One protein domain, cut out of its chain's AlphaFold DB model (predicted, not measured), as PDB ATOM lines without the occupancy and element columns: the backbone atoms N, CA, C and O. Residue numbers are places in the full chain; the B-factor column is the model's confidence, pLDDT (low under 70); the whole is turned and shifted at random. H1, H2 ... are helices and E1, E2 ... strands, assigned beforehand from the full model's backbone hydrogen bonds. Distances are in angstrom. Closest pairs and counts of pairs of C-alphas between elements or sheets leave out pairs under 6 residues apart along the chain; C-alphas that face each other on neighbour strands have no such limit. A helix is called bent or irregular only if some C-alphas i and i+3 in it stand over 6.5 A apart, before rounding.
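This is residues 29 to 77 of the 77 residues of an uncharacterized protein of Bacteroidales bacterium (UniProt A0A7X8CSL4). Picture a small, strongly twisted sheet of three strands that curls round one short helix, H1, which sits over one face of it. The hairpin of E1 and E2 runs along the length of the model, with its loop at residues 40 to 45 at one end and the first printed residues, 29 to 32, at the other, while E3 pairs with E1 on the side away from E2. The printed part has 49 residues, with three named strands and one named helix in the order E1, E2, H1, E3; the sheet is antiparallel, in the order E2, E1, E3, and the class is mixed, helices and strands. The whole is compact, with a radius of gyration of the C-alphas of 10.1 A, yet elongated in outline, spanning 34 by 18 by 11 A.

Begin at Gly 29 and pass four residues to C-alpha 33 at (114.698, 73.045, 94.481). Here E1 starts; it holds residues 33 to 39 and measures 19.0 A from first to last C-alpha. A short link of 6 residues, 40 to 45, leads to E2, residues 46 to 53, the longest strand by residues, at 19.7 A. Look at Gly 49, where E2 bends by 51 degrees. After a tight link of 4 residues, find C-alpha 58 at (109.990, 67.418, 90.794); from there H1 runs through residues 58 to 66, 11.4 A in length, and it is not bent. Another tight link of 4 residues brings you to E3, residues 71 to 76, 16.3 A long, which ends with C-alpha 76 at (114.705, 75.500, 88.673).

Start with the sheet, where E1 is the inner strand and E2 and E3 are the edge strands. E1 and E2 form a hairpin; they are antiparallel, with 154 degrees between their directions. Compare N 35 with O 51, 2.7 A apart, and N 48 with O 37, 2.9 A apart, both within hydrogen-bond range. E1 and E3 are antiparallel as well, at 148 degrees, and here the C-alphas of Cys 37 and Gly 73, which face each other, are 4.2 A apart. Between these two strands look at N 76 and O 34, 2.7 A apart, and at N 36 and O 74, 2.9 A apart, again within hydrogen-bond range. Now move to H1, which is on the sheet, and the sheet curls round it. The closest C-alphas of H1 and E3 are those of Cys 58 and Gly 73, 4.6 A apart. Toward E1 the closest are those of Cys 58 and Cys 35, at 5.3 A, and toward E2 those of Asp 61 and Ser 53, at 6.7 A. In H1 each O i to N i+4 pair is within hydrogen-bond range. E2, H1 and E3 make a split strand-helix-strand unit, two strands that run the same way with a helix between them along the chain and E1 between them in the sheet; its crossover is right-handed.

The two C-alphas farthest apart are those of Gly 29 and Ser 43, at 34.3 A. From the first to the last printed C-alpha, Gly 29 to Asn 77, the distance is 13.5 A, and Asn 77 is the chain's last residue. The printed part has no cut, and no link between named elements is long. Read the B-factor column for the model's confidence: the mean pLDDT of the printed part is 90.4, and the residues under 70 are 29 to 30 and 77.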
ATOM      1  N   GLY A  29     117.634  71.359 102.288       60.09
ATOM      2  CA  GLY A  29     118.758  70.425 102.367       60.09
ATOM      3  C   GLY A  29     119.312  70.102 100.975       60.09
ATOM      4  O   GLY A  29     118.616  70.305  99.980       60.09
ATOM      5  N   ASP A  30     120.555  69.620 100.905       64.38
ATOM      6  CA  ASP A  30     121.276  69.351  99.653       64.38
ATOM      7  C   ASP A  30     120.418  68.532  98.666       64.38
ATOM      8  O   ASP A  30     120.323  67.308  98.760       64.38
ATOM      9  N   GLY A  31     119.749  69.214  97.731       73.12
ATOM     10  CA  GLY A  31     118.835  68.604  96.761       73.12
ATOM     11  C   GLY A  31     117.488  69.306  96.602       73.12
ATOM     12  O   GLY A  31     116.838  69.123  95.579       73.12
ATOM     13  N   ALA A  32     117.064  70.134  97.550       84.31
ATOM     14  CA  ALA A  32     115.805  70.854  97.431       84.31
ATOM     15  C   ALA A  32     115.866  71.970  96.369       84.31
ATOM     16  O   ALA A  32     116.872  72.658  96.207       84.31
ATOM     17  N   CYS A  33     114.773  72.134  95.623       88.88
ATOM     18  CA  CYS A  33     114.698  73.045  94.481       88.88
ATOM     19  C   CYS A  33     113.267  73.562  94.273       88.88
ATOM     20  O   CYS A  33     112.291  72.986  94.770       88.88
ATOM     21  N   THR A  34     113.117  74.636  93.495       92.44
ATOM     22  CA  THR A  34     111.789  75.063  93.031       92.44
ATOM     23  C   THR A  34     111.440  74.294  91.765       92.44
ATOM     24  O   THR A  34     112.093  74.432  90.738       92.44
ATOM     25  N   CYS A  35     110.401  73.474  91.811       94.06
ATOM     26  CA  CYS A  35     109.935  72.689  90.682       94.06
ATOM     27  C   CYS A  35     108.991  73.489  89.796       94.06
ATOM     28  O   CYS A  35     107.974  73.993  90.266       94.06
ATOM     29  N   LEU A  36     109.285  73.528  88.498       95.88
ATOM     30  CA  LEU A  36     108.357  73.967  87.461       95.88
ATOM     31  C   LEU A  36     107.546  72.761  86.971       95.88
ATOM     32  O   LEU A  36     108.117  71.836  86.391       95.88
ATOM     33  N   CYS A  37     106.232  72.773  87.195       96.75
ATOM     34  CA  CYS A  37     105.327  71.667  86.882       96.75
ATOM     35  C   CYS A  37     104.578  71.888  85.563       96.75
ATOM     36  O   CYS A  37     104.067  72.980  85.292       96.75
ATOM     37  N   TYR A  38     104.450  70.831  84.762       96.12
ATOM     38  CA  TYR A  38     103.770  70.871  83.469       96.12
ATOM     39  C   TYR A  38     103.067  69.557  83.129       96.12
ATOM     40  O   TYR A  38     103.481  68.472  83.541       96.12
ATOM     41  N   ASN A  39     102.001  69.663  82.338       96.31
ATOM     42  CA  ASN A  39     101.342  68.533  81.697       96.31
ATOM     43  C   ASN A  39     101.969  68.305  80.315       96.31
ATOM     44  O   ASN A  39     101.892  69.182  79.454       96.31
ATOM     45  N   TYR A  40     102.579  67.135  80.109       93.88
ATOM     46  CA  TYR A  40     103.299  66.799  78.874       93.88
ATOM     47  C   TYR A  40     102.472  65.995  77.860       93.88
ATOM     48  O   TYR A  40     102.978  65.663  76.791       93.88
ATOM     49  N   SER A  41     101.213  65.664  78.161       94.94
ATOM     50  CA  SER A  41     100.326  64.983  77.204       94.94
ATOM     51  C   SER A  41      99.707  65.916  76.169       94.94
ATOM     52  O   SER A  41      99.062  65.445  75.237       94.94
ATOM     53  N   ILE A  42      99.886  67.226  76.324       90.12
ATOM     54  CA  ILE A  42      99.386  68.246  75.406       90.12
ATOM     55  C   ILE A  42     100.600  68.890  74.732       90.12
ATOM     56  O   ILE A  42     101.620  69.108  75.382       90.12
ATOM     57  N   SER A  43     100.509  69.159  73.426       91.19
ATOM     58  CA  SER A  43     101.563  69.829  72.660       91.19
ATOM     59  C   SER A  43     101.046  71.181  72.150       91.19
ATOM     60  O   SER A  43     100.144  71.185  71.309       91.19
ATOM     61  N   PRO A  44     101.590  72.320  72.621       89.69
ATOM     62  CA  PRO A  44     102.704  72.438  73.567       89.69
ATOM     63  C   PRO A  44     102.315  72.065  75.015       89.69
ATOM     64  O   PRO A  44     101.132  72.154  75.361       89.69
ATOM     65  N   PRO A  45     103.291  71.681  75.866       91.81
ATOM     66  CA  PRO A  45     103.041  71.380  77.272       91.81
ATOM     67  C   PRO A  45     102.355  72.541  77.989       91.81
ATOM     68  O   PRO A  45     102.695  73.707  77.774       91.81
ATOM     69  N   ILE A  46     101.408  72.222  78.871       95.62
ATOM     70  CA  ILE A  46     100.706  73.232  79.672       95.62
ATOM     71  C   ILE A  46     101.418  73.393  81.007       95.62
ATOM     72  O   ILE A  46     101.549  72.430  81.764       95.62
ATOM     73  N   TRP A  47     101.825  74.621  81.320       95.12
ATOM     74  CA  TRP A  47     102.364  74.980  82.627       95.12
ATOM     75  C   TRP A  47     101.263  74.965  83.685       95.12
ATOM     76  O   TRP A  47     100.227  75.610  83.522       95.12
ATOM     77  N   LEU A  48     101.497  74.232  84.770       95.31
ATOM     78  CA  LEU A  48     100.537  74.079  85.866       95.31
ATOM     79  C   LEU A  48     100.874  74.993  87.045       95.31
ATOM     80  O   LEU A  48      99.977  75.463  87.740       95.31
ATOM     81  N   GLY A  49     102.161  75.275  87.246       94.38
ATOM     82  CA  GLY A  49     102.634  76.180  88.282       94.38
ATOM     83  C   GLY A  49     104.011  75.798  88.803       94.38
ATOM     84  O   GLY A  49     104.739  75.027  88.174       94.38
ATOM     85  N   TYR A  50     104.335  76.341  89.971       93.81
ATOM     86  CA  TYR A  50     105.564  76.047  90.694       93.81
ATOM     87  C   TYR A  50     105.243  75.461  92.061       93.81
ATOM     88  O   TYR A  50     104.242  75.827  92.681       93.81
ATOM     89  N   LEU A  51     106.117  74.590  92.545       91.94
ATOM     90  CA  LEU A  51     106.122  74.151  93.935       91.94
ATOM     91  C   LEU A  51     107.549  74.094  94.446       91.94
ATOM     92  O   LEU A  51     108.497  73.976  93.679       91.94
ATOM     93  N   VAL A  52     107.695  74.153  95.753       90.25
ATOM     94  CA  VAL A  52     108.974  73.927  96.409       90.25
ATOM     95  C   VAL A  52     109.078  72.442  96.737       90.25
ATOM     96  O   VAL A  52     108.215  71.913  97.436       90.25
ATOM     97  N   SER A  53     110.119  71.775  96.240       88.88
ATOM     98  CA  SER A  53     110.404  70.379  96.563       88.88
ATOM     99  C   SER A  53     111.545  70.310  97.563       88.88
ATOM    100  O   SER A  53     112.669  70.699  97.253       88.88
ATOM    101  N   SER A  54     111.266  69.775  98.752       86.00
ATOM    102  CA  SER A  54     112.290  69.501  99.766       86.00
ATOM    103  C   SER A  54     113.190  68.314  99.405       86.00
ATOM    104  O   SER A  54     114.251  68.153  99.997       86.00
ATOM    105  N   SER A  55     112.771  67.477  98.449       86.25
ATOM    106  CA  SER A  55     113.513  66.295  97.996       86.25
ATOM    107  C   SER A  55     114.280  66.515  96.689       86.25
ATOM    108  O   SER A  55     115.112  65.687  96.326       86.25
ATOM    109  N   GLY A  56     113.954  67.576  95.945       87.31
ATOM    110  CA  GLY A  56     114.413  67.786  94.569       87.31
ATOM    111  C   GLY A  56     113.694  66.933  93.524       87.31
ATOM    112  O   GLY A  56     113.936  67.081  92.326       87.31
ATOM    113  N   ASN A  57     112.792  66.032  93.929       91.75
ATOM    114  CA  ASN A  57     112.105  65.135  93.008       91.75
ATOM    115  C   ASN A  57     110.856  65.792  92.404       91.75
ATOM    116  O   ASN A  57     109.711  65.460  92.714       91.75
ATOM    117  N   CYS A  58     111.078  66.711  91.467       93.38
ATOM    118  CA  CYS A  58     109.990  67.418  90.794       93.38
ATOM    119  C   CYS A  58     109.022  66.505  90.034       93.38
ATOM    120  O   CYS A  58     107.860  66.864  89.854       93.38
ATOM    121  N   GLY A  59     109.463  65.324  89.598       93.81
ATOM    122  CA  GLY A  59     108.592  64.359  88.935       93.81
ATOM    123  C   GLY A  59     107.507  63.829  89.872       93.81
ATOM    124  O   GLY A  59     106.323  63.886  89.533       93.81
ATOM    125  N   SER A  60     107.890  63.331  91.052       93.88
ATOM    126  CA  SER A  60     106.923  62.841  92.045       93.88
ATOM    127  C   SER A  60     106.087  63.969  92.625       93.88
ATOM    128  O   SER A  60     104.872  63.827  92.742       93.88
ATOM    129  N   ASP A  61     106.716  65.098  92.933       94.56
ATOM    130  CA  ASP A  61     106.074  66.148  93.719       94.56
ATOM    131  C   ASP A  61     105.052  66.915  92.876       94.56
ATOM    132  O   ASP A  61     103.937  67.172  93.331       94.56
ATOM    133  N   CYS A  62     105.361  67.182  91.601       95.69
ATOM    134  CA  CYS A  62     104.387  67.770  90.682       95.69
ATOM    135  C   CYS A  62     103.219  66.815  90.411       95.69
ATOM    136  O   CYS A  62     102.073  67.255  90.344       95.69
ATOM    137  N   ARG A  63     103.468  65.502  90.299       95.69
ATOM    138  CA  ARG A  63     102.382  64.514  90.166       95.69
ATOM    139  C   ARG A  63     101.503  64.484  91.404       95.69
ATOM    140  O   ARG A  63     100.286  64.467  91.272       95.69
ATOM    141  N   TYR A  64     102.098  64.500  92.589       94.81
ATOM    142  CA  TYR A  64     101.347  64.530  93.836       94.81
ATOM    143  C   TYR A  64     100.470  65.789  93.938       94.81
ATOM    144  O   TYR A  64      99.287  65.686  94.250       94.81
ATOM    145  N   ALA A  65     101.016  66.962  93.606       94.56
ATOM    146  CA  ALA A  65     100.311  68.236  93.743       94.56
ATOM    147  C   ALA A  65      99.246  68.494  92.660       94.56
ATOM    148  O   ALA A  65      98.221  69.107  92.950       94.56
ATOM    149  N   PHE A  66      99.473  68.046  91.420       94.25
ATOM    150  CA  PHE A  66      98.657  68.440  90.262       94.25
ATOM    151  C   PHE A  66      97.878  67.290  89.596       94.25
ATOM    152  O   PHE A  66      97.344  67.473  88.503       94.25
ATOM    153  N   GLY A  67      97.760  66.126  90.245       89.75
ATOM    154  CA  GLY A  67      96.791  65.092  89.841       89.75
ATOM    155  C   GLY A  67      97.351  63.885  89.082       89.75
ATOM    156  O   GLY A  67      96.632  63.260  88.309       89.75
ATOM    157  N   GLY A  68      98.607  63.513  89.322       89.69
ATOM    158  CA  GLY A  68      99.211  62.280  88.814       89.69
ATOM    159  C   GLY A  68      99.701  62.382  87.369       89.69
ATOM    160  O   GLY A  68     100.086  63.445  86.892       89.69
ATOM    161  N   PHE A  69      99.753  61.255  86.661       88.44
ATOM    162  CA  PHE A  69     100.052  61.267  85.228       88.44
ATOM    163  C   PHE A  69      98.952  62.020  84.462       88.44
ATOM    164  O   PHE A  69      97.779  61.824  84.775       88.44
ATOM    165  N   PRO A  70      99.285  62.833  83.441       94.38
ATOM    166  CA  PRO A  70     100.588  63.015  82.792       94.38
ATOM    167  C   PRO A  70     101.309  64.305  83.230       94.38
ATOM    168  O   PRO A  70     101.734  65.120  82.407       94.38
ATOM    169  N   VAL A  71     101.434  64.518  84.539       96.62
ATOM    170  CA  VAL A  71     102.213  65.630  85.092       96.62
ATOM    171  C   VAL A  71     103.675  65.224  85.280       96.62
ATOM    172  O   VAL A  71     103.994  64.090  85.653       96.62
ATOM    173  N   SER A  72     104.578  66.161  85.011       95.75
ATOM    174  CA  SER A  72     105.993  66.083  85.371       95.75
ATOM    175  C   SER A  72     106.481  67.446  85.863       95.75
ATOM    176  O   SER A  72     105.741  68.434  85.829       95.75
ATOM    177  N   GLY A  73     107.728  67.505  86.315       95.12
ATOM    178  CA  GLY A  73     108.371  68.756  86.672       95.12
ATOM    179  C   GLY A  73     109.881  68.709  86.539       95.12
ATOM    180  O   GLY A  73     110.478  67.638  86.439       95.12
ATOM    181  N   THR A  74     110.493  69.888  86.541       93.62
ATOM    182  CA  THR A  74     111.949  70.063  86.501       93.62
ATOM    183  C   THR A  74     112.386  71.053  87.568       93.62
ATOM    184  O   THR A  74     111.691  72.046  87.801       93.62
ATOM    185  N   CYS A  75     113.537  70.803  88.193       92.25
ATOM    186  CA  CYS A  75     114.134  71.762  89.114       92.25
ATOM    187  C   CYS A  75     114.496  73.047  88.365       92.25
ATOM    188  O   CYS A  75     115.016  73.002  87.248       92.25
ATOM    189  N   GLN A  76     114.196  74.176  88.990       87.44
ATOM    190  CA  GLN A  76     114.705  75.500  88.673       87.44
ATOM    191  C   GLN A  76     115.657  75.875  89.813       87.44
ATOM    192  O   GLN A  76     115.227  75.933  90.972       87.44
ATOM    193  N   ASN A  77     116.935  76.051  89.472       66.50
ATOM    194  CA  ASN A  77     117.981  76.547  90.368       66.50
ATOM    195  C   ASN A  77     118.152  78.052  90.185       66.50
ATOM    196  O   ASN A  77     118.040  78.504  89.022       66.50
TER     197      ASN A  77